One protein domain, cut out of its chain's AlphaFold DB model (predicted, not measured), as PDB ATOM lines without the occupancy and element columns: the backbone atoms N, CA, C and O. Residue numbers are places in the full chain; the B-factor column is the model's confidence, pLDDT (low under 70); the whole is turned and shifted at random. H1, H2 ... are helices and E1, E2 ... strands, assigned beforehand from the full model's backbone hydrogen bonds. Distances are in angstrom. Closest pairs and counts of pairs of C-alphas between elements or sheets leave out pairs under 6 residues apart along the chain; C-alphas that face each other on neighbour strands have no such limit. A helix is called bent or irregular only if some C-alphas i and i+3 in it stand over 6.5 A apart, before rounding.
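AT A GLANCE: This is residues 60 to 132 and 163 to 249 of the 249 residues of the protein "Hypothetical protein" of Meloidogyne enterolobii (UniProt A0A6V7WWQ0). Picture a head and a stalk: two small antiparallel sheets, E2 E1 E5 and the hairpin E3 E4, make the head, with one arm of the long bent helix H1, H1a, packed along them. The other arm, H1b, runs on as the stalk, with H4 packed on it near the head, H2 packed on it farther out, and H3 in the stretch between H4 and H2. The 160 printed residues have five named helices and five named strands in the order E1 E2 H1 H2 H3 H4 E3 E4 E5 H5; the class is mixed, helices and strands. The whole is a loose rod, with a radius of gyration of the C-alphas of 21.4 A and spans of 78 by 25 by 22 A.

IN THESE COORDINATES: Find C-alpha 60 at (-43.861, 23.157, 5.861), where E1, residues 60 to 64, begins; its sheet also holds E2, residues 69 to 73, and E5, residues 228 to 233. The second sheet has E3, residues 208 to 213, and E4, residues 218 to 223, 16.5 A long. By its hydrogen bonds H1, residues 82 to 132, was assigned as one helix, but it is bent: C-alphas 96 and 99 are 7.1 A apart. Its arms are H1a, residues 82 to 96, 21.2 A, and H1b, residues 99 to 132, 49.3 A, ending at C-alpha 132 at (-53.989, -6.246, -47.058). Then come H2, residues 163 to 177, 21.6 A; H3, residues 180 to 192, 18.9 A; H4, residues 194 to 202; and H5, residues 235 to 241, ending at C-alpha 241 at (-41.396, 20.064, 17.027).

HOW THE PARTS SIT: Begin at E1, the inner strand: N 62 and O 70 of E2 are 2.8 A apart, and N 61 and O 232 of E5 are 2.8 A apart. H1a is on this sheet, over E2, at a height of 9.4 A, two layers with the helix on one face; its Gly 96 and Phe 72 have the closest C-alphas, 6.1 A. In the hairpin E3 and E4, N 211 and O 220 are 2.9 A apart; the C-alphas of Phe 210 and Lys 86 of H1a are the closest, 6.4 A. H5 only just is on the first sheet and only grazes it with residues 237 to 241. Outward, H1b touches H4, closest at the C-alphas of Val 101 and Phe 201, 5.5 A, at a shallow tilt of 11 degrees, opposite ways. With residues 115 to 126 alone it touches H2, closest at the C-alphas of Ala 122 and Phe 167, 5.2 A. H3 is close to H1b but not clearly touching, about perpendicular at 87 degrees. Every O i to N i+4 pair is within hydrogen-bond range in H1a, H1b, H4 and H5, but 10 of 11 in H2 and 7 of 9 in H3.

THE WHOLE: The C-alphas farthest apart, of Thr 80 and Leu 132, are 78.4 A apart. Residues 133 to 162 are not printed, and C-alphas 132 and 163 stand 14.8 A apart across the cut. Of the links printed whole, none is long. Look for low confidence at residues 76 to 80, under 70; the mean pLDDT of the printed part is 87.9.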
ATOM      1  N   VAL A  60     -44.294  24.502   6.214       91.12
ATOM      2  CA  VAL A  60     -43.861  23.157   5.861       91.12
ATOM      3  C   VAL A  60     -43.939  23.069   4.349       91.12
ATOM      4  O   VAL A  60     -44.979  23.392   3.768       91.12
ATOM      5  N   THR A  61     -42.858  22.623   3.728       94.12
ATOM      6  CA  THR A  61     -42.784  22.376   2.291       94.12
ATOM      7  C   THR A  61     -42.608  20.884   2.072       94.12
ATOM      8  O   THR A  61     -41.650  20.287   2.559       94.12
ATOM      9  N   VAL A  62     -43.539  20.271   1.350       94.81
ATOM     10  CA  VAL A  62     -43.498  18.853   0.981       94.81
ATOM     11  C   VAL A  62     -43.198  18.754  -0.503       94.81
ATOM     12  O   VAL A  62     -43.920  19.326  -1.322       94.81
ATOM     13  N   TYR A  63     -42.142  18.023  -0.834       94.94
ATOM     14  CA  TYR A  63     -41.744  17.714  -2.199       94.94
ATOM     15  C   TYR A  63     -42.192  16.289  -2.503       94.94
ATOM     16  O   TYR A  63     -41.750  15.329  -1.865       94.94
ATOM     17  N   TRP A  64     -43.116  16.160  -3.444       93.56
ATOM     18  CA  TRP A  64     -43.676  14.884  -3.861       93.56
ATOM     19  C   TRP A  64     -42.847  14.305  -5.001       93.56
ATOM     20  O   TRP A  64     -42.400  15.039  -5.879       93.56
ATOM     21  N   LYS A  65     -42.722  12.975  -5.068       91.75
ATOM     22  CA  LYS A  65     -42.036  12.311  -6.194       91.75
ATOM     23  C   LYS A  65     -42.690  12.581  -7.552       91.75
ATOM     24  O   LYS A  65     -42.039  12.457  -8.586       91.75
ATOM     25  N   SER A  66     -43.957  13.002  -7.556       88.75
ATOM     26  CA  SER A  66     -44.640  13.495  -8.753       88.75
ATOM     27  C   SER A  66     -44.018  14.760  -9.354       88.75
ATOM     28  O   SER A  66     -44.397  15.128 -10.463       88.75
ATOM     29  N   GLY A  67     -43.096  15.420  -8.645       88.38
ATOM     30  CA  GLY A  67     -42.511  16.713  -9.005       88.38
ATOM     31  C   GLY A  67     -43.279  17.902  -8.431       88.38
ATOM     32  O   GLY A  67     -42.820  19.038  -8.523       88.38
ATOM     33  N   ASP A  68     -44.438  17.661  -7.811       90.62
ATOM     34  CA  ASP A  68     -45.225  18.714  -7.185       90.62
ATOM     35  C   ASP A  68     -44.600  19.153  -5.855       90.62
ATOM     36  O   ASP A  68     -44.129  18.338  -5.059       90.62
ATOM     37  N   VAL A  69     -44.665  20.455  -5.577       92.69
ATOM     38  CA  VAL A  69     -44.208  21.038  -4.312       92.69
ATOM     39  C   VAL A  69     -45.377  21.745  -3.650       92.69
ATOM     40  O   VAL A  69     -45.994  22.635  -4.235       92.69
ATOM     41  N   VAL A  70     -45.689  21.349  -2.418       92.00
ATOM     42  CA  VAL A  70     -46.770  21.944  -1.630       92.00
ATOM     43  C   VAL A  70     -46.175  22.607  -0.407       92.00
ATOM     44  O   VAL A  70     -45.678  21.936   0.493       92.00
ATOM     45  N   GLN A  71     -46.277  23.931  -0.360       91.06
ATOM     46  CA  GLN A  71     -45.952  24.713   0.822       91.06
ATOM     47  C   GLN A  71     -47.238  25.122   1.532       91.06
ATOM     48  O   GLN A  71     -48.151  25.680   0.920       91.06
ATOM     49  N   PHE A  72     -47.312  24.875   2.834       87.38
ATOM     50  CA  PHE A  72     -48.423  25.333   3.658       87.38
ATOM     51  C   PHE A  72     -47.930  26.049   4.907       87.38
ATOM     52  O   PHE A  72     -46.924  25.687   5.517       87.38
ATOM     53  N   SER A  73     -48.673  27.086   5.285       84.62
ATOM     54  CA  SER A  73     -48.419  27.846   6.501       84.62
ATOM     55  C   SER A  73     -49.048  27.155   7.710       84.62
ATOM     56  O   SER A  73     -50.186  26.667   7.661       84.62
ATOM     57  N   VAL A  74     -48.293  27.119   8.803       80.81
ATOM     58  CA  VAL A  74     -48.774  26.689  10.113       80.81
ATOM     59  C   VAL A  74     -49.164  27.954  10.882       80.81
ATOM     60  O   VAL A  74     -48.296  28.777  11.168       80.81
ATOM     61  N   PRO A  75     -50.457  28.158  11.189       71.25
ATOM     62  CA  PRO A  75     -50.914  29.397  11.801       71.25
ATOM     63  C   PRO A  75     -50.333  29.565  13.207       71.25
ATOM     64  O   PRO A  75     -50.374  28.637  14.019       71.25
ATOM     65  N   SER A  76     -49.867  30.777  13.511       69.19
ATOM     66  CA  SER A  76     -49.399  31.163  14.840       69.19
ATOM     67  C   SER A  76     -50.555  31.114  15.840       69.19
ATOM     68  O   SER A  76     -51.391  32.016  15.881       69.19
ATOM     69  N   ASN A  77     -50.618  30.052  16.638       65.94
ATOM     70  CA  ASN A  77     -51.629  29.871  17.673       65.94
ATOM     71  C   ASN A  77     -50.973  29.585  19.023       65.94
ATOM     72  O   ASN A  77     -49.917  28.953  19.109       65.94
ATOM     73  N   THR A  78     -51.635  30.014  20.099       64.56
ATOM     74  CA  THR A  78     -51.284  29.596  21.458       64.56
ATOM     75  C   THR A  78     -51.698  28.142  21.630       64.56
ATOM     76  O   THR A  78     -52.883  27.820  21.691       64.56
ATOM     77  N   LEU A  79     -50.716  27.250  21.673       69.94
ATOM     78  CA  LEU A  79     -50.946  25.818  21.798       69.94
ATOM     79  C   LEU A  79     -51.022  25.443  23.278       69.94
ATOM     80  O   LEU A  79     -50.048  25.569  24.013       69.94
ATOM     81  N   THR A  80     -52.181  24.964  23.717       67.44
ATOM     82  CA  THR A  80     -52.386  24.420  25.071       67.44
ATOM     83  C   THR A  80     -51.994  22.949  25.182       67.44
ATOM     84  O   THR A  80     -51.715  22.476  26.280       67.44
ATOM     85  N   ASN A  81     -51.978  22.212  24.065       77.94
ATOM     86  CA  ASN A  81     -51.651  20.787  24.012       77.94
ATOM     87  C   ASN A  81     -50.999  20.436  22.654       77.94
ATOM     88  O   ASN A  81     -51.491  20.910  21.625       77.94
ATOM     89  N   PRO A  82     -49.953  19.588  22.612       81.44
ATOM     90  CA  PRO A  82     -49.334  19.090  21.377       81.44
ATOM     91  C   PRO A  82     -50.313  18.442  20.399       81.44
ATOM     92  O   PRO A  82     -50.118  18.530  19.188       81.44
ATOM     93  N   GLN A  83     -51.400  17.843  20.889       83.94
ATOM     94  CA  GLN A  83     -52.426  17.280  20.016       83.94
ATOM     95  C   GLN A  83     -53.074  18.352  19.125       83.94
ATOM     96  O   GLN A  83     -53.294  18.108  17.945       83.94
ATOM     97  N   HIS A  84     -53.286  19.571  19.636       82.56
ATOM     98  CA  HIS A  84     -53.803  20.672  18.818       82.56
ATOM     99  C   HIS A  84     -52.827  21.089  17.714       82.56
ATOM    100  O   HIS A  84     -53.262  21.489  16.635       82.56
ATOM    101  N   LEU A  85     -51.516  21.000  17.965       84.25
ATOM    102  CA  LEU A  85     -50.505  21.270  16.943       84.25
ATOM    103  C   LEU A  85     -50.557  20.212  15.844       84.25
ATOM    104  O   LEU A  85     -50.605  20.566  14.669       84.25
ATOM    105  N   LYS A  86     -50.630  18.934  16.228       87.56
ATOM    106  CA  LYS A  86     -50.800  17.824  15.287       87.56
ATOM    107  C   LYS A  86     -52.037  18.014  14.410       87.56
ATOM    108  O   LYS A  86     -51.930  17.979  13.190       87.56
ATOM    109  N   ASP A  87     -53.188  18.288  15.017       87.00
ATOM    110  CA  ASP A  87     -54.443  18.455  14.280       87.00
ATOM    111  C   ASP A  87     -54.386  19.646  13.305       87.00
ATOM    112  O   ASP A  87     -54.984  19.609  12.227       87.00
ATOM    113  N   ASN A  88     -53.663  20.713  13.664       85.88
ATOM    114  CA  ASN A  88     -53.449  21.856  12.780       85.88
ATOM    115  C   ASN A  88     -52.506  21.520  11.618       85.88
ATOM    116  O   ASN A  88     -52.806  21.910  10.491       85.88
ATOM    117  N   LEU A  89     -51.419  20.783  11.869       87.62
ATOM    118  CA  LEU A  89     -50.517  20.299  10.818       87.62
ATOM    119  C   LEU A  89     -51.267  19.406   9.828       87.62
ATOM    120  O   LEU A  89     -51.217  19.660   8.627       87.62
ATOM    121  N   ASP A  90     -52.043  18.444  10.329       88.88
ATOM    122  CA  ASP A  90     -52.870  17.559   9.505       88.88
ATOM    123  C   ASP A  90     -53.875  18.359   8.668       88.88
ATOM    124  O   ASP A  90     -54.062  18.096   7.479       88.88
ATOM    125  N   ARG A  91     -54.533  19.362   9.261       88.19
ATOM    126  CA  ARG A  91     -55.495  20.209   8.542       88.19
ATOM    127  C   ARG A  91     -54.824  21.029   7.442       88.19
ATOM    128  O   ARG A  91     -55.352  21.070   6.332       88.19
ATOM    129  N   SER A  92     -53.698  21.677   7.735       87.62
ATOM    130  CA  SER A  92     -52.970  22.478   6.744       87.62
ATOM    131  C   SER A  92     -52.433  21.613   5.605       87.62
ATOM    132  O   SER A  92     -52.552  22.001   4.444       87.62
ATOM    133  N   LEU A  93     -51.930  20.418   5.922       87.81
ATOM    134  CA  LEU A  93     -51.441  19.460   4.937       87.81
ATOM    135  C   LEU A  93     -52.571  18.957   4.022       87.81
ATOM    136  O   LEU A  93     -52.411  18.978   2.805       87.81
ATOM    137  N   ASN A  94     -53.727  18.577   4.585       89.50
ATOM    138  CA  ASN A  94     -54.902  18.176   3.793       89.50
ATOM    139  C   ASN A  94     -55.360  19.298   2.851       89.50
ATOM    140  O   ASN A  94     -55.641  19.049   1.687       89.50
ATOM    141  N   LYS A  95     -55.418  20.542   3.342       86.81
ATOM    142  CA  LYS A  95     -55.840  21.687   2.524       86.81
ATOM    143  C   LYS A  95     -54.861  21.960   1.377       86.81
ATOM    144  O   LYS A  95     -55.285  22.305   0.281       86.81
ATOM    145  N   GLY A  96     -53.559  21.817   1.627       84.50
ATOM    146  CA  GLY A  96     -52.525  22.012   0.608       84.50
ATOM    147  C   GLY A  96     -52.538  20.948  -0.492       84.50
ATOM    148  O   GLY A  96     -52.144  21.237  -1.618       84.50
ATOM    149  N   SER A  97     -53.007  19.733  -0.194       88.81
ATOM    150  CA  SER A  97     -52.999  18.611  -1.137       88.81
ATOM    151  C   SER A  97     -54.268  18.471  -1.977       88.81
ATOM    152  O   SER A  97     -54.257  17.673  -2.911       88.81
ATOM    153  N   GLU A  98     -55.338  19.223  -1.685       88.62
ATOM    154  CA  GLU A  98     -56.598  19.164  -2.441       88.62
ATOM    155  C   GLU A  98     -56.334  19.349  -3.936       88.62
ATOM    156  O   GLU A  98     -56.523  18.405  -4.687       88.62
ATOM    157  N   ALA A  99     -55.719  20.458  -4.358       89.81
ATOM    158  CA  ALA A  99     -55.454  20.731  -5.775       89.81
ATOM    159  C   ALA A  99     -54.694  19.604  -6.515       89.81
ATOM    160  O   ALA A  99     -54.910  19.393  -7.713       89.81
ATOM    161  N   LEU A 100     -53.835  18.853  -5.814       90.38
ATOM    162  CA  LEU A 100     -53.131  17.700  -6.386       90.38
ATOM    163  C   LEU A 100     -54.074  16.528  -6.664       90.38
ATOM    164  O   LEU A 100     -53.915  15.833  -7.666       90.38
ATOM    165  N   VAL A 101     -55.089  16.324  -5.823       91.56
ATOM    166  CA  VAL A 101     -56.135  15.319  -6.037       91.56
ATOM    167  C   VAL A 101     -56.868  15.588  -7.347       91.56
ATOM    168  O   VAL A 101     -57.057  14.663  -8.141       91.56
ATOM    169  N   GLU A 102     -57.293  16.828  -7.586       91.69
ATOM    170  CA  GLU A 102     -57.984  17.197  -8.824       91.69
ATOM    171  C   GLU A 102     -57.072  17.047 -10.044       91.69
ATOM    172  O   GLU A 102     -57.505  16.456 -11.038       91.69
ATOM    173  N   LYS A 103     -55.807  17.482  -9.946       90.81
ATOM    174  CA  LYS A 103     -54.792  17.311 -11.000       90.81
ATOM    175  C   LYS A 103     -54.592  15.837 -11.360       90.81
ATOM    176  O   LYS A 103     -54.654  15.466 -12.526       90.81
ATOM    177  N   PHE A 104     -54.407  14.962 -10.375       91.75
ATOM    178  CA  PHE A 104     -54.196  13.536 -10.641       91.75
ATOM    179  C   PHE A 104     -55.438  12.851 -11.212       91.75
ATOM    180  O   PHE A 104     -55.317  11.967 -12.059       91.75
ATOM    181  N   ARG A 105     -56.644  13.261 -10.801       90.94
ATOM    182  CA  ARG A 105     -57.885  12.725 -11.379       90.94
ATOM    183  C   ARG A 105     -58.080  13.135 -12.830       90.94
ATOM    184  O   ARG A 105     -58.490  12.288 -13.621       90.94
ATOM    185  N   SER A 106     -57.833  14.398 -13.178       91.06
ATOM    186  CA  SER A 106     -57.981  14.852 -14.563       91.06
ATOM    187  C   SER A 106     -57.011  14.108 -15.475       91.06
ATOM    188  O   SER A 106     -57.450  13.534 -16.470       91.06
ATOM    189  N   VAL A 107     -55.743  13.996 -15.064       90.06
ATOM    190  CA  VAL A 107     -54.723  13.227 -15.790       90.06
ATOM    191  C   VAL A 107     -55.120  11.760 -15.913       90.06
ATOM    192  O   VAL A 107     -55.033  11.195 -16.998       90.06
ATOM    193  N   HIS A 108     -55.619  11.138 -14.841       91.62
ATOM    194  CA  HIS A 108     -56.065   9.748 -14.888       91.62
ATOM    195  C   HIS A 108     -57.186   9.534 -15.917       91.62
ATOM    196  O   HIS A 108     -57.131   8.607 -16.728       91.62
ATOM    197  N   ILE A 109     -58.202  10.399 -15.918       91.00
ATOM    198  CA  ILE A 109     -59.334  10.308 -16.849       91.00
ATOM    199  C   ILE A 109     -58.869  10.544 -18.288       91.00
ATOM    200  O   ILE A 109     -59.233   9.787 -19.187       91.00
ATOM    201  N   GLU A 110     -58.059  11.573 -18.516       90.62
ATOM    202  CA  GLU A 110     -57.552  11.908 -19.845       90.62
ATOM    203  C   GLU A 110     -56.678  10.784 -20.404       90.62
ATOM    204  O   GLU A 110     -56.935  10.287 -21.503       90.62
ATOM    205  N   TYR A 111     -55.716  10.307 -19.615       88.75
ATOM    206  CA  TYR A 111     -54.812   9.233 -20.009       88.75
ATOM    207  C   TYR A 111     -55.565   7.926 -20.281       88.75
ATOM    208  O   TYR A 111     -55.362   7.294 -21.317       88.75
ATOM    209  N   THR A 112     -56.507   7.537 -19.417       89.44
ATOM    210  CA  THR A 112     -57.304   6.314 -19.631       89.44
ATOM    211  C   THR A 112     -58.201   6.401 -20.863       89.44
ATOM    212  O   THR A 112     -58.326   5.421 -21.603       89.44
ATOM    213  N   ASN A 113     -58.805   7.560 -21.131       91.50
ATOM    214  CA  ASN A 113     -59.567   7.782 -22.358       91.50
ATOM    215  C   ASN A 113     -58.661   7.725 -23.588       91.50
ATOM    216  O   ASN A 113     -59.021   7.087 -24.581       91.50
ATOM    217  N   LYS A 114     -57.461   8.305 -23.503       90.44
ATOM    218  CA  LYS A 114     -56.492   8.272 -24.595       90.44
ATOM    219  C   LYS A 114     -56.029   6.855 -24.904       90.44
ATOM    220  O   LYS A 114     -56.017   6.457 -26.065       90.44
ATOM    221  N   LEU A 115     -55.746   6.048 -23.883       88.81
ATOM    222  CA  LEU A 115     -55.403   4.635 -24.059       88.81
ATOM    223  C   LEU A 115     -56.529   3.847 -24.750       88.81
ATOM    224  O   LEU A 115     -56.253   3.032 -25.630       88.81
ATOM    225  N   LYS A 116     -57.803   4.107 -24.421       92.44
ATOM    226  CA  LYS A 116     -58.953   3.480 -25.108       92.44
ATOM    227  C   LYS A 116     -59.047   3.890 -26.579       92.44
ATOM    228  O   LYS A 116     -59.317   3.043 -27.437       92.44
ATOM    229  N   GLU A 117     -58.804   5.164 -26.877       92.88
ATOM    230  CA  GLU A 117     -58.762   5.681 -28.247       92.88
ATOM    231  C   GLU A 117     -57.649   4.987 -29.046       92.88
ATOM    232  O   GLU A 117     -57.915   4.396 -30.094       92.88
ATOM    233  N   LEU A 118     -56.425   4.964 -28.509       90.81
ATOM    234  CA  LEU A 118     -55.275   4.309 -29.135       90.81
ATOM    235  C   LEU A 118     -55.506   2.809 -29.332       90.81
ATOM    236  O   LEU A 118     -55.118   2.263 -30.363       90.81
ATOM    237  N   ARG A 119     -56.193   2.137 -28.400       91.25
ATOM    238  CA  ARG A 119     -56.546   0.719 -28.552       91.25
ATOM    239  C   ARG A 119     -57.529   0.498 -29.698       91.25
ATOM    240  O   ARG A 119     -57.390  -0.465 -30.447       91.25
ATOM    241  N   THR A 120     -58.497   1.394 -29.864       93.00
ATOM    242  CA  THR A 120     -59.436   1.352 -30.997       93.00
ATOM    243  C   THR A 120     -58.699   1.580 -32.317       93.00
ATOM    244  O   THR A 120     -58.849   0.797 -33.253       93.00
ATOM    245  N   GLN A 121     -57.806   2.573 -32.362       91.19
ATOM    246  CA  GLN A 121     -56.969   2.838 -33.534       91.19
ATOM    247  C   GLN A 121     -56.039   1.662 -33.874       91.19
ATOM    248  O   GLN A 121     -55.859   1.344 -35.050       91.19
ATOM    249  N   ALA A 122     -55.462   0.998 -32.867       90.00
ATOM    250  CA  ALA A 122     -54.622  -0.183 -33.056       90.00
ATOM    251  C   ALA A 122     -55.418  -1.342 -33.671       90.00
ATOM    252  O   ALA A 122     -54.961  -1.939 -34.647       90.00
ATOM    253  N   LYS A 123     -56.638  -1.596 -33.180       91.75
ATOM    254  CA  LYS A 123     -57.557  -2.600 -33.745       91.75
ATOM    255  C   LYS A 123     -57.900  -2.315 -35.203       91.75
ATOM    256  O   LYS A 123     -57.823  -3.217 -36.038       91.75
ATOM    257  N   ASP A 124     -58.218  -1.066 -35.530       91.31
ATOM    258  CA  ASP A 124     -58.542  -0.665 -36.902       91.31
ATOM    259  C   ASP A 124     -57.335  -0.793 -37.839       91.31
ATOM    260  O   ASP A 124     -57.462  -1.308 -38.954       91.31
ATOM    261  N   LYS A 125     -56.145  -0.374 -37.388       89.62
ATOM    262  CA  LYS A 125     -54.893  -0.543 -38.143       89.62
ATOM    263  C   LYS A 125     -54.568  -2.015 -38.363       89.62
ATOM    264  O   LYS A 125     -54.266  -2.396 -39.492       89.62
ATOM    265  N   TYR A 126     -54.673  -2.837 -37.324       89.44
ATOM    266  CA  TYR A 126     -54.435  -4.274 -37.417       89.44
ATOM    267  C   TYR A 126     -55.409  -4.944 -38.392       89.44
ATOM    268  O   TYR A 126     -54.982  -5.708 -39.257       89.44
ATOM    269  N   LYS A 127     -56.704  -4.604 -38.337       90.50
ATOM    270  CA  LYS A 127     -57.709  -5.112 -39.282       90.50
ATOM    271  C   LYS A 127     -57.358  -4.760 -40.730       90.50
ATOM    272  O   LYS A 127     -57.358  -5.646 -41.582       90.50
ATOM    273  N   ARG A 128     -56.989  -3.501 -41.002       87.75
ATOM    274  CA  ARG A 128     -56.558  -3.049 -42.341       87.75
ATOM    275  C   ARG A 128     -55.309  -3.781 -42.821       87.75
ATOM    276  O   ARG A 128     -55.266  -4.214 -43.969       87.75
ATOM    277  N   LEU A 129     -54.308  -3.945 -41.953       86.50
ATOM    278  CA  LEU A 129     -53.100  -4.704 -42.275       86.50
ATOM    279  C   LEU A 129     -53.461  -6.152 -42.607       86.50
ATOM    280  O   LEU A 129     -53.116  -6.625 -43.685       86.50
ATOM    281  N   LYS A 130     -54.240  -6.827 -41.761       87.44
ATOM    282  CA  LYS A 130     -54.674  -8.210 -41.987       87.44
ATOM    283  C   LYS A 130     -55.407  -8.388 -43.322       87.44
ATOM    284  O   LYS A 130     -55.117  -9.338 -44.046       87.44
ATOM    285  N   GLU A 131     -56.308  -7.474 -43.677       86.56
ATOM    286  CA  GLU A 131     -57.005  -7.482 -44.972       86.56
ATOM    287  C   GLU A 131     -56.042  -7.298 -46.160       86.56
ATOM    288  O   GLU A 131     -56.200  -7.960 -47.186       86.56
ATOM    289  N   LEU A 132     -55.023  -6.438 -46.032       83.81
ATOM    290  CA  LEU A 132     -53.989  -6.246 -47.058       83.81
ATOM    291  C   LEU A 132     -53.103  -7.484 -47.231       83.81
ATOM    292  O   LEU A 132     -52.845  -7.879 -48.368       83.81
ATOM    293  N   GLU A 163     -51.450  -6.779 -32.835       87.06
ATOM    294  CA  GLU A 163     -52.257  -5.644 -32.340       87.06
ATOM    295  C   GLU A 163     -51.559  -4.939 -31.166       87.06
ATOM    296  O   GLU A 163     -51.576  -3.711 -31.090       87.06
ATOM    297  N   ASP A 164     -50.920  -5.713 -30.284       86.06
ATOM    298  CA  ASP A 164     -50.231  -5.196 -29.105       86.06
ATOM    299  C   ASP A 164     -48.955  -4.428 -29.467       86.06
ATOM    300  O   ASP A 164     -48.710  -3.373 -28.893       86.06
ATOM    301  N   GLU A 165     -48.188  -4.866 -30.470       88.31
ATOM    302  CA  GLU A 165     -47.047  -4.094 -30.988       88.31
ATOM    303  C   GLU A 165     -47.490  -2.757 -31.589       88.31
ATOM    304  O   GLU A 165     -46.901  -1.718 -31.300       88.31
ATOM    305  N   ILE A 166     -48.565  -2.759 -32.386       85.12
ATOM    306  CA  ILE A 166     -49.121  -1.531 -32.974       85.12
ATOM    307  C   ILE A 166     -49.619  -0.588 -31.875       85.12
ATOM    308  O   ILE A 166     -49.462   0.629 -31.981       85.12
ATOM    309  N   PHE A 167     -50.230  -1.138 -30.825       88.38
ATOM    310  CA  PHE A 167     -50.678  -0.367 -29.674       88.38
ATOM    311  C   PHE A 167     -49.500   0.247 -28.911       88.38
ATOM    312  O   PHE A 167     -49.526   1.447 -28.649       88.38
ATOM    313  N   THR A 168     -48.452  -0.523 -28.616       88.88
ATOM    314  CA  THR A 168     -47.245  -0.024 -27.939       88.88
ATOM    315  C   THR A 168     -46.546   1.063 -28.756       88.88
ATOM    316  O   THR A 168     -46.195   2.105 -28.206       88.88
ATOM    317  N   ASP A 169     -46.422   0.890 -30.075       88.94
ATOM    318  CA  ASP A 169     -45.867   1.911 -30.975       88.94
ATOM    319  C   ASP A 169     -46.673   3.218 -30.904       88.94
ATOM    320  O   ASP A 169     -46.115   4.311 -30.811       88.94
ATOM    321  N   LEU A 170     -48.005   3.114 -30.914       87.12
ATOM    322  CA  LEU A 170     -48.908   4.259 -30.806       87.12
ATOM    323  C   LEU A 170     -48.806   4.966 -29.450       87.12
ATOM    324  O   LEU A 170     -48.784   6.197 -29.415       87.12
ATOM    325  N   VAL A 171     -48.726   4.210 -28.353       87.50
ATOM    326  CA  VAL A 171     -48.535   4.755 -27.001       87.50
ATOM    327  C   VAL A 171     -47.194   5.479 -26.902       87.50
ATOM    328  O   VAL A 171     -47.151   6.599 -26.405       87.50
ATOM    329  N   ASN A 172     -46.118   4.906 -27.444       86.69
ATOM    330  CA  ASN A 172     -44.798   5.539 -27.453       86.69
ATOM    331  C   ASN A 172     -44.798   6.862 -28.231       86.69
ATOM    332  O   ASN A 172     -44.268   7.862 -27.750       86.69
ATOM    333  N   ILE A 173     -45.435   6.895 -29.406       87.88
ATOM    334  CA  ILE A 173     -45.586   8.127 -30.196       87.88
ATOM    335  C   ILE A 173     -46.373   9.185 -29.420       87.88
ATOM    336  O   ILE A 173     -46.038  10.366 -29.486       87.88
ATOM    337  N   GLU A 174     -47.422   8.787 -28.705       86.44
ATOM    338  CA  GLU A 174     -48.235   9.734 -27.948       86.44
ATOM    339  C   GLU A 174     -47.508  10.248 -26.702       86.44
ATOM    340  O   GLU A 174     -47.520  11.449 -26.446       86.44
ATOM    341  N   ASN A 175     -46.778   9.382 -25.997       83.56
ATOM    342  CA  ASN A 175     -45.939   9.765 -24.862       83.56
ATOM    343  C   ASN A 175     -44.866  10.793 -25.259       83.56
ATOM    344  O   ASN A 175     -44.555  11.684 -24.471       83.56
ATOM    345  N   LEU A 176     -44.335  10.735 -26.487       84.94
ATOM    346  CA  LEU A 176     -43.388  11.738 -26.997       84.94
ATOM    347  C   LEU A 176     -44.007  13.134 -27.157       84.94
ATOM    348  O   LEU A 176     -43.285  14.124 -27.068       84.94
ATOM    349  N   LYS A 177     -45.324  13.229 -27.375       86.50
ATOM    350  CA  LYS A 177     -46.038  14.507 -27.530       86.50
ATOM    351  C   LYS A 177     -46.474  15.125 -26.202       86.50
ATOM    352  O   LYS A 177     -46.893  16.280 -26.192       86.50
ATOM    353  N   MET A 178     -46.423  14.367 -25.108       85.69
ATOM    354  CA  MET A 178     -46.832  14.852 -23.790       85.69
ATOM    355  C   MET A 178     -45.823  15.849 -23.215       85.69
ATOM    356  O   MET A 178     -44.627  15.799 -23.518       85.69
ATOM    357  N   THR A 179     -46.313  16.736 -22.350       87.06
ATOM    358  CA  THR A 179     -45.469  17.623 -21.543       87.06
ATOM    359  C   THR A 179     -44.671  16.822 -20.516       87.06
ATOM    360  O   THR A 179     -45.074  15.727 -20.114       87.06
ATOM    361  N   ASP A 180     -43.539  17.367 -20.079       85.44
ATOM    362  CA  ASP A 180     -42.648  16.666 -19.151       85.44
ATOM    363  C   ASP A 180     -43.305  16.425 -17.779       85.44
ATOM    364  O   ASP A 180     -43.177  15.329 -17.237       85.44
ATOM    365  N   ASP A 181     -44.140  17.355 -17.301       83.00
ATOM    366  CA  ASP A 181     -44.960  17.181 -16.091       83.00
ATOM    367  C   ASP A 181     -45.886  15.953 -16.169       83.00
ATOM    368  O   ASP A 181     -46.008  15.180 -15.217       83.00
ATOM    369  N   LEU A 182     -46.549  15.742 -17.313       84.38
ATOM    370  CA  LEU A 182     -47.444  14.597 -17.507       84.38
ATOM    371  C   LEU A 182     -46.661  13.290 -17.594       84.38
ATOM    372  O   LEU A 182     -47.084  12.286 -17.018       84.38
ATOM    373  N   LYS A 183     -45.506  13.301 -18.268       85.69
ATOM    374  CA  LYS A 183     -44.611  12.138 -18.322       85.69
ATOM    375  C   LYS A 183     -44.139  11.746 -16.927       85.69
ATOM    376  O   LYS A 183     -44.135  10.559 -16.619       85.69
ATOM    377  N   GLN A 184     -43.790  12.716 -16.083       86.19
ATOM    378  CA  GLN A 184     -43.372  12.454 -14.707       86.19
ATOM    379  C   GLN A 184     -44.504  11.815 -13.895       86.19
ATOM    380  O   GLN A 184     -44.290  10.772 -13.280       86.19
ATOM    381  N   ILE A 185     -45.722  12.366 -13.966       86.75
ATOM    382  CA  ILE A 185     -46.907  11.798 -13.300       86.75
ATOM    383  C   ILE A 185     -47.192  10.373 -13.786       86.75
ATOM    384  O   ILE A 185     -47.420   9.476 -12.974       86.75
ATOM    385  N   ILE A 186     -47.160  10.131 -15.097       86.44
ATOM    386  CA  ILE A 186     -47.377   8.793 -15.667       86.44
ATOM    387  C   ILE A 186     -46.267   7.833 -15.223       86.44
ATOM    388  O   ILE A 186     -46.546   6.692 -14.869       86.44
ATOM    389  N   SER A 187     -45.016   8.290 -15.168       87.69
ATOM    390  CA  SER A 187     -43.888   7.476 -14.711       87.69
ATOM    391  C   SER A 187     -44.067   7.018 -13.263       87.69
ATOM    392  O   SER A 187     -43.993   5.822 -12.997       87.69
ATOM    393  N   VAL A 188     -44.363   7.933 -12.332       87.12
ATOM    394  CA  VAL A 188     -44.533   7.574 -10.908       87.12
ATOM    395  C   VAL A 188     -45.807   6.771 -10.643       87.12
ATOM    396  O   VAL A 188     -45.889   6.005  -9.684       87.12
ATOM    397  N   THR A 189     -46.822   6.922 -11.495       87.88
ATOM    398  CA  THR A 189     -48.058   6.136 -11.405       87.88
ATOM    399  C   THR A 189     -47.946   4.772 -12.080       87.88
ATOM    400  O   THR A 189     -48.749   3.905 -11.760       87.88
ATOM    401  N   ASN A 190     -46.960   4.519 -12.944       84.06
ATOM    402  CA  ASN A 190     -46.725   3.175 -13.483       84.06
ATOM    403  C   ASN A 190     -46.216   2.199 -12.411       84.06
ATOM    404  O   ASN A 190     -46.520   1.013 -12.483       84.06
ATOM    405  N   GLU A 191     -45.467   2.690 -11.421       81.44
ATOM    406  CA  GLU A 191     -44.935   1.860 -10.332       81.44
ATOM    407  C   GLU A 191     -46.008   1.530  -9.286       81.44
ATOM    408  O   GLU A 191     -46.146   0.384  -8.867       81.44
ATOM    409  N   VAL A 192     -46.788   2.538  -8.885       84.38
ATOM    410  CA  VAL A 192     -47.700   2.457  -7.730       84.38
ATOM    411  C   VAL A 192     -49.182   2.411  -8.138       84.38
ATOM    412  O   VAL A 192     -50.022   1.848  -7.437       84.38
ATOM    413  N   GLY A 193     -49.533   2.979  -9.289       87.88
ATOM    414  CA  GLY A 193     -50.906   3.162  -9.761       87.88
ATOM    415  C   GLY A 193     -51.492   4.536  -9.416       87.88
ATOM    416  O   GLY A 193     -51.117   5.174  -8.437       87.88
ATOM    417  N   PHE A 194     -52.467   5.003 -10.203       89.00
ATOM    418  CA  PHE A 194     -53.139   6.290  -9.958       89.00
ATOM    419  C   PHE A 194     -53.966   6.312  -8.661       89.00
ATOM    420  O   PHE A 194     -53.985   7.324  -7.959       89.00
ATOM    421  N   ASP A 195     -54.649   5.215  -8.324       90.12
ATOM    422  CA  ASP A 195     -55.560   5.176  -7.173       90.12
ATOM    423  C   ASP A 195     -54.849   5.350  -5.819       90.12
ATOM    424  O   ASP A 195     -55.345   6.133  -4.995       90.12
ATOM    425  N   PRO A 196     -53.695   4.702  -5.550       92.56
ATOM    426  CA  PRO A 196     -52.946   4.966  -4.323       92.56
ATOM    427  C   PRO A 196     -52.439   6.408  -4.234       92.56
ATOM    428  O   PRO A 196     -52.606   7.023  -3.183       92.56
ATOM    429  N   TRP A 197     -51.949   6.992  -5.333       92.44
ATOM    430  CA  TRP A 197     -51.560   8.409  -5.382       92.44
ATOM    431  C   TRP A 197     -52.732   9.339  -5.031       92.44
ATOM    432  O   TRP A 197     -52.622  10.187  -4.145       92.44
ATOM    433  N   ILE A 198     -53.906   9.126  -5.632       91.81
ATOM    434  CA  ILE A 198     -55.123   9.896  -5.317       91.81
ATOM    435  C   ILE A 198     -55.528   9.712  -3.846       91.81
ATOM    436  O   ILE A 198     -55.969  10.661  -3.191       91.81
ATOM    437  N   LYS A 199     -55.398   8.498  -3.302       93.00
ATOM    438  CA  LYS A 199     -55.700   8.202  -1.895       93.00
ATOM    439  C   LYS A 199     -54.738   8.921  -0.950       93.00
ATOM    440  O   LYS A 199     -55.202   9.446   0.065       93.00
ATOM    441  N   VAL A 200     -53.448   8.959  -1.281       92.81
ATOM    442  CA  VAL A 200     -52.421   9.688  -0.531       92.81
ATOM    443  C   VAL A 200     -52.707  11.182  -0.564       92.81
ATOM    444  O   VAL A 200     -52.816  11.776   0.497       92.81
ATOM    445  N   PHE A 201     -52.976  11.789  -1.720       91.69
ATOM    446  CA  PHE A 201     -53.293  13.223  -1.759       91.69
ATOM    447  C   PHE A 201     -54.602  13.584  -1.044       91.69
ATOM    448  O   PHE A 201     -54.705  14.658  -0.457       91.69
ATOM    449  N   ARG A 202     -55.595  12.683  -1.008       90.81
ATOM    450  CA  ARG A 202     -56.816  12.873  -0.196       90.81
ATOM    451  C   ARG A 202     -56.561  12.790   1.307       90.81
ATOM    452  O   ARG A 202     -57.354  13.311   2.086       90.81
ATOM    453  N   LYS A 203     -55.546  12.032   1.720       92.25
ATOM    454  CA  LYS A 203     -55.175  11.819   3.123       92.25
ATOM    455  C   LYS A 203     -53.648  11.798   3.237       92.25
ATOM    456  O   LYS A 203     -53.093  10.723   3.477       92.25
ATOM    457  N   PRO A 204     -52.970  12.954   3.118       91.06
ATOM    458  CA  PRO A 204     -51.508  13.018   3.067       91.06
ATOM    459  C   PRO A 204     -50.818  12.401   4.274       91.06
ATOM    460  O   PRO A 204     -49.714  11.894   4.140       91.06
ATOM    461  N   ARG A 205     -51.502  12.338   5.423       90.38
ATOM    462  CA  ARG A 205     -51.064  11.603   6.621       90.38
ATOM    463  C   ARG A 205     -50.689  10.134   6.380       90.38
ATOM    464  O   ARG A 205     -50.079   9.520   7.244       90.38
ATOM    465  N   LEU A 206     -51.121   9.540   5.266       91.12
ATOM    466  CA  LEU A 206     -50.720   8.188   4.872       91.12
ATOM    467  C   LEU A 206     -49.280   8.136   4.353       91.12
ATOM    468  O   LEU A 206     -48.664   7.089   4.468       91.12
ATOM    469  N   ALA A 207     -48.765   9.248   3.826       91.88
ATOM    470  CA  ALA A 207     -47.411   9.356   3.291       91.88
ATOM    471  C   ALA A 207     -46.501  10.292   4.102       91.88
ATOM    472  O   ALA A 207     -45.289  10.144   4.080       91.88
ATOM    473  N   CYS A 208     -47.055  11.262   4.826       92.38
ATOM    474  CA  CYS A 208     -46.305  12.165   5.689       92.38
ATOM    475  C   CYS A 208     -47.132  12.505   6.927       92.38
ATOM    476  O   CYS A 208     -48.186  13.128   6.804       92.38
ATOM    477  N   ASN A 209     -46.655  12.150   8.120       92.50
ATOM    478  CA  ASN A 209     -47.396  12.363   9.365       92.50
ATOM    479  C   ASN A 209     -46.485  12.813  10.510       92.50
ATOM    480  O   ASN A 209     -45.415  12.242  10.723       92.50
ATOM    481  N   PHE A 210     -46.961  13.788  11.283       91.00
ATOM    482  CA  PHE A 210     -46.334  14.225  12.524       91.00
ATOM    483  C   PHE A 210     -46.997  13.512  13.705       91.00
ATOM    484  O   PHE A 210     -48.170  13.734  14.017       91.00
ATOM    485  N   GLU A 211     -46.249  12.664  14.401       90.88
ATOM    486  CA  GLU A 211     -46.750  11.939  15.563       90.88
ATOM    487  C   GLU A 211     -46.110  12.458  16.846       90.88
ATOM    488  O   GLU A 211     -44.894  12.534  16.980       90.88
ATOM    489  N   PHE A 212     -46.936  12.833  17.819       88.56
ATOM    490  CA  PHE A 212     -46.439  13.272  19.113       88.56
ATOM    491  C   PHE A 212     -46.246  12.081  20.055       88.56
ATOM    492  O   PHE A 212     -47.201  11.378  20.393       88.56
ATOM    493  N   HIS A 213     -45.022  11.886  20.541       85.19
ATOM    494  CA  HIS A 213     -44.706  10.870  21.541       85.19
ATOM    495  C   HIS A 213     -44.763  11.464  22.949       85.19
ATOM    496  O   HIS A 213     -43.818  12.116  23.394       85.19
ATOM    497  N   SER A 214     -45.835  11.167  23.688       82.00
ATOM    498  CA  SER A 214     -46.060  11.664  25.057       82.00
ATOM    499  C   SER A 214     -44.916  11.335  26.024       82.00
ATOM    500  O   SER A 214     -44.496  12.200  26.784       82.00
ATOM    501  N   TYR A 215     -44.354  10.124  25.952       80.38
ATOM    502  CA  TYR A 215     -43.247   9.694  26.817       80.38
ATOM    503  C   TYR A 215     -41.946  10.466  26.579       80.38
ATOM    504  O   TYR A 215     -41.193  10.714  27.516       80.38
ATOM    505  N   LYS A 216     -41.670  10.828  25.322       79.31
ATOM    506  CA  LYS A 216     -40.459  11.568  24.933       79.31
ATOM    507  C   LYS A 216     -40.685  13.079  24.906       79.31
ATOM    508  O   LYS A 216     -39.719  13.821  24.773       79.31
ATOM    509  N   ASN A 217     -41.944  13.514  25.009       77.56
ATOM    510  CA  ASN A 217     -42.393  14.891  24.838       77.56
ATOM    511  C   ASN A 217     -41.830  15.546  23.559       77.56
ATOM    512  O   ASN A 217     -41.356  16.679  23.588       77.56
ATOM    513  N   ARG A 218     -41.825  14.799  22.447       83.12
ATOM    514  CA  ARG A 218     -41.272  15.217  21.147       83.12
ATOM    515  C   ARG A 218     -42.121  14.692  19.997       83.12
ATOM    516  O   ARG A 218     -42.767  13.650  20.143       83.12
ATOM    517  N   PHE A 219     -42.089  15.389  18.865       89.62
ATOM    518  CA  PHE A 219     -42.665  14.882  17.626       89.62
ATOM    519  C   PHE A 219     -41.698  13.935  16.916       89.62
ATOM    520  O   PHE A 219     -40.477  14.060  17.006       89.62
ATOM    521  N   SER A 220     -42.266  12.979  16.199       90.88
ATOM    522  CA  SER A 220     -41.619  12.212  15.149       90.88
ATOM    523  C   SER A 220     -42.284  12.536  13.818       90.88
ATOM    524  O   SER A 220     -43.447  12.944  13.764       90.88
ATOM    525  N   LEU A 221     -41.513  12.395  12.746       93.06
ATOM    526  CA  LEU A 221     -41.972  12.582  11.382       93.06
ATOM    527  C   LEU A 221     -41.867  11.237  10.670       93.06
ATOM    528  O   LEU A 221     -40.782  10.667  10.572       93.06
ATOM    529  N   PHE A 222     -43.005  10.723  10.220       93.62
ATOM    530  CA  PHE A 222     -43.073   9.580   9.323       93.62
ATOM    531  C   PHE A 222     -43.102  10.086   7.884       93.62
ATOM    532  O   PHE A 222     -43.907  10.969   7.580       93.62
ATOM    533  N   ILE A 223     -42.255   9.514   7.027       94.06
ATOM    534  CA  ILE A 223     -42.177   9.813   5.595       94.06
ATOM    535  C   ILE A 223     -42.223   8.490   4.840       94.06
ATOM    536  O   ILE A 223     -41.404   7.602   5.075       94.06
ATOM    537  N   ASP A 224     -43.188   8.366   3.942       94.00
ATOM    538  CA  ASP A 224     -43.278   7.267   3.001       94.00
ATOM    539  C   ASP A 224     -42.510   7.626   1.731       94.00
ATOM    540  O   ASP A 224     -42.944   8.449   0.914       94.00
ATOM    541  N   SER A 225     -41.361   6.972   1.576       91.38
ATOM    542  CA  SER A 225     -40.464   7.157   0.440       91.38
ATOM    543  C   SER A 225     -41.089   6.783  -0.905       91.38
ATOM    544  O   SER A 225     -40.525   7.134  -1.935       91.38
ATOM    545  N   GLU A 226     -42.226   6.079  -0.954       91.56
ATOM    546  CA  GLU A 226     -42.925   5.803  -2.218       91.56
ATOM    547  C   GLU A 226     -43.539   7.069  -2.830       91.56
ATOM    548  O   GLU A 226     -43.594   7.198  -4.053       91.56
ATOM    549  N   TYR A 227     -43.948   8.031  -1.998       92.25
ATOM    550  CA  TYR A 227     -44.713   9.205  -2.437       92.25
ATOM    551  C   TYR A 227     -43.982  10.523  -2.199       92.25
ATOM    552  O   TYR A 227     -44.099  11.456  -2.999       92.25
ATOM    553  N   VAL A 228     -43.246  10.623  -1.094       93.62
ATOM    554  CA  VAL A 228     -42.571  11.849  -0.669       93.62
ATOM    555  C   VAL A 228     -41.086  11.734  -0.984       93.62
ATOM    556  O   VAL A 228     -40.453  10.725  -0.686       93.62
ATOM    557  N   GLU A 229     -40.540  12.765  -1.618       93.81
ATOM    558  CA  GLU A 229     -39.110  12.868  -1.905       93.81
ATOM    559  C   GLU A 229     -38.365  13.513  -0.738       93.81
ATOM    560  O   GLU A 229     -37.325  13.017  -0.315       93.81
ATOM    561  N   LYS A 230     -38.899  14.627  -0.228       94.75
ATOM    562  CA  LYS A 230     -38.342  15.333   0.925       94.75
ATOM    563  C   LYS A 230     -39.357  16.263   1.581       94.75
ATOM    564  O   LYS A 230     -40.348  16.676   0.971       94.75
ATOM    565  N   ILE A 231     -39.075  16.638   2.821       94.56
ATOM    566  CA  ILE A 231     -39.835  17.608   3.608       94.56
ATOM    567  C   ILE A 231     -38.875  18.644   4.172       94.56
ATOM    568  O   ILE A 231     -37.846  18.301   4.754       94.56
ATOM    569  N   GLU A 232     -39.246  19.910   4.036       94.94
ATOM    570  CA  GLU A 232     -38.514  21.044   4.586       94.94
ATOM    571  C   GLU A 232     -39.401  21.802   5.577       94.94
ATOM    572  O   GLU A 232     -40.569  22.097   5.313       94.94
ATOM    573  N   LEU A 233     -38.843  22.105   6.743       91.69
ATOM    574  CA  LEU A 233     -39.477  22.860   7.817       91.69
ATOM    575  C   LEU A 233     -38.725  24.171   8.018       91.69
ATOM    576  O   LEU A 233     -37.500  24.213   7.920       91.69
ATOM    577  N   THR A 234     -39.427  25.235   8.400       89.88
ATOM    578  CA  THR A 234     -38.731  26.425   8.902       89.88
ATOM    579  C   THR A 234     -38.016  26.119  10.222       89.88
ATOM    580  O   THR A 234     -38.480  25.301  11.018       89.88
ATOM    581  N   GLU A 235     -36.895  26.797  10.487       86.12
ATOM    582  CA  GLU A 235     -36.067  26.565  11.686       86.12
ATOM    583  C   GLU A 235     -36.874  26.648  12.984       86.12
ATOM    584  O   GLU A 235     -36.761  25.791  13.862       86.12
ATOM    585  N   GLN A 236     -37.751  27.650  13.083       82.88
ATOM    586  CA  GLN A 236     -38.606  27.830  14.249       82.88
ATOM    587  C   GLN A 236     -39.573  26.653  14.432       82.88
ATOM    588  O   GLN A 236     -39.780  26.203  15.559       82.88
ATOM    589  N   LEU A 237     -40.159  26.145  13.346       85.19
ATOM    590  CA  LEU A 237     -41.083  25.021  13.414       85.19
ATOM    591  C   LEU A 237     -40.346  23.722  13.764       85.19
ATOM    592  O   LEU A 237     -40.813  22.981  14.626       85.19
ATOM    593  N   ALA A 238     -39.174  23.481  13.173       87.06
ATOM    594  CA  ALA A 238     -38.324  22.343  13.516       87.06
ATOM    595  C   ALA A 238     -37.960  22.343  15.011       87.06
ATOM    596  O   ALA A 238     -38.143  21.330  15.688       87.06
ATOM    597  N   TYR A 239     -37.559  23.500  15.548       83.50
ATOM    598  CA  TYR A 239     -37.272  23.671  16.973       83.50
ATOM    599  C   TYR A 239     -38.489  23.366  17.860       83.50
ATOM    600  O   TYR A 239     -38.375  22.625  18.834       83.50
ATOM    601  N   ILE A 240     -39.669  23.891  17.508       80.56
ATOM    602  CA  ILE A 240     -40.921  23.668  18.256       80.56
ATOM    603  C   ILE A 240     -41.322  22.190  18.265       80.56
ATOM    604  O   ILE A 240     -41.810  21.685  19.276       80.56
ATOM    605  N   LEU A 241     -41.107  21.492  17.152       84.88
ATOM    606  CA  LEU A 241     -41.396  20.064  17.027       84.88
ATOM    607  C   LEU A 241     -40.325  19.181  17.698       84.88
ATOM    608  O   LEU A 241     -40.577  18.005  17.971       84.88
ATOM    609  N   GLY A 242     -39.170  19.756  18.049       84.75
ATOM    610  CA  GLY A 242     -38.071  19.066  18.722       84.75
ATOM    611  C   GLY A 242     -37.134  18.325  17.767       84.75
ATOM    612  O   GLY A 242     -36.570  17.299  18.155       84.75
ATOM    613  N   PHE A 243     -36.993  18.822  16.537       86.38
ATOM    614  CA  PHE A 243     -36.056  18.317  15.541       86.38
ATOM    615  C   PHE A 243     -34.758  19.132  15.512       86.38
ATOM    616  O   PHE A 243     -34.780  20.358  15.588       86.38
ATOM    617  N   ASP A 244     -33.632  18.444  15.312       86.38
ATOM    618  CA  ASP A 244     -32.300  19.065  15.216       86.38
ATOM    619  C   ASP A 244     -31.947  19.514  13.783       86.38
ATOM    620  O   ASP A 244     -30.853  20.017  13.524       86.38
ATOM    621  N   ARG A 245     -32.841  19.271  12.819       89.56
ATOM    622  CA  ARG A 245     -32.663  19.560  11.391       89.56
ATOM    623  C   ARG A 245     -33.976  20.051  10.794       89.56
ATOM    624  O   ARG A 245     -35.047  19.754  11.316       89.56
ATOM    625  N   THR A 246     -33.876  20.772   9.685       90.25
ATOM    626  CA  THR A 246     -35.019  21.321   8.942       90.25
ATOM    627  C   THR A 246     -35.395  20.504   7.711       90.25
ATOM    628  O   THR A 246     -36.529  20.609   7.261       90.25
ATOM    629  N   ASN A 247     -34.486  19.671   7.198       92.25
ATOM    630  CA  ASN A 247     -34.677  18.902   5.970       92.25
ATOM    631  C   ASN A 247     -34.684  17.399   6.267       92.25
ATOM    632  O   ASN A 247     -33.802  16.901   6.977       92.25
ATOM    633  N   PHE A 248     -35.650  16.691   5.689       92.31
ATOM    634  CA  PHE A 248     -35.881  15.260   5.878       92.31
ATOM    635  C   PHE A 248     -36.128  14.598   4.526       92.31
ATOM    636  O   PHE A 248     -36.904  15.129   3.735       92.31
ATOM    637  N   ASN A 249     -35.500  13.446   4.298       86.62
ATOM    638  CA  ASN A 249     -35.667  12.611   3.110       86.62
ATOM    639  C   ASN A 249     -36.122  11.217   3.542       86.62
ATOM    640  O   ASN A 249     -35.653  10.785   4.625       86.62
TER     641      ASN A 249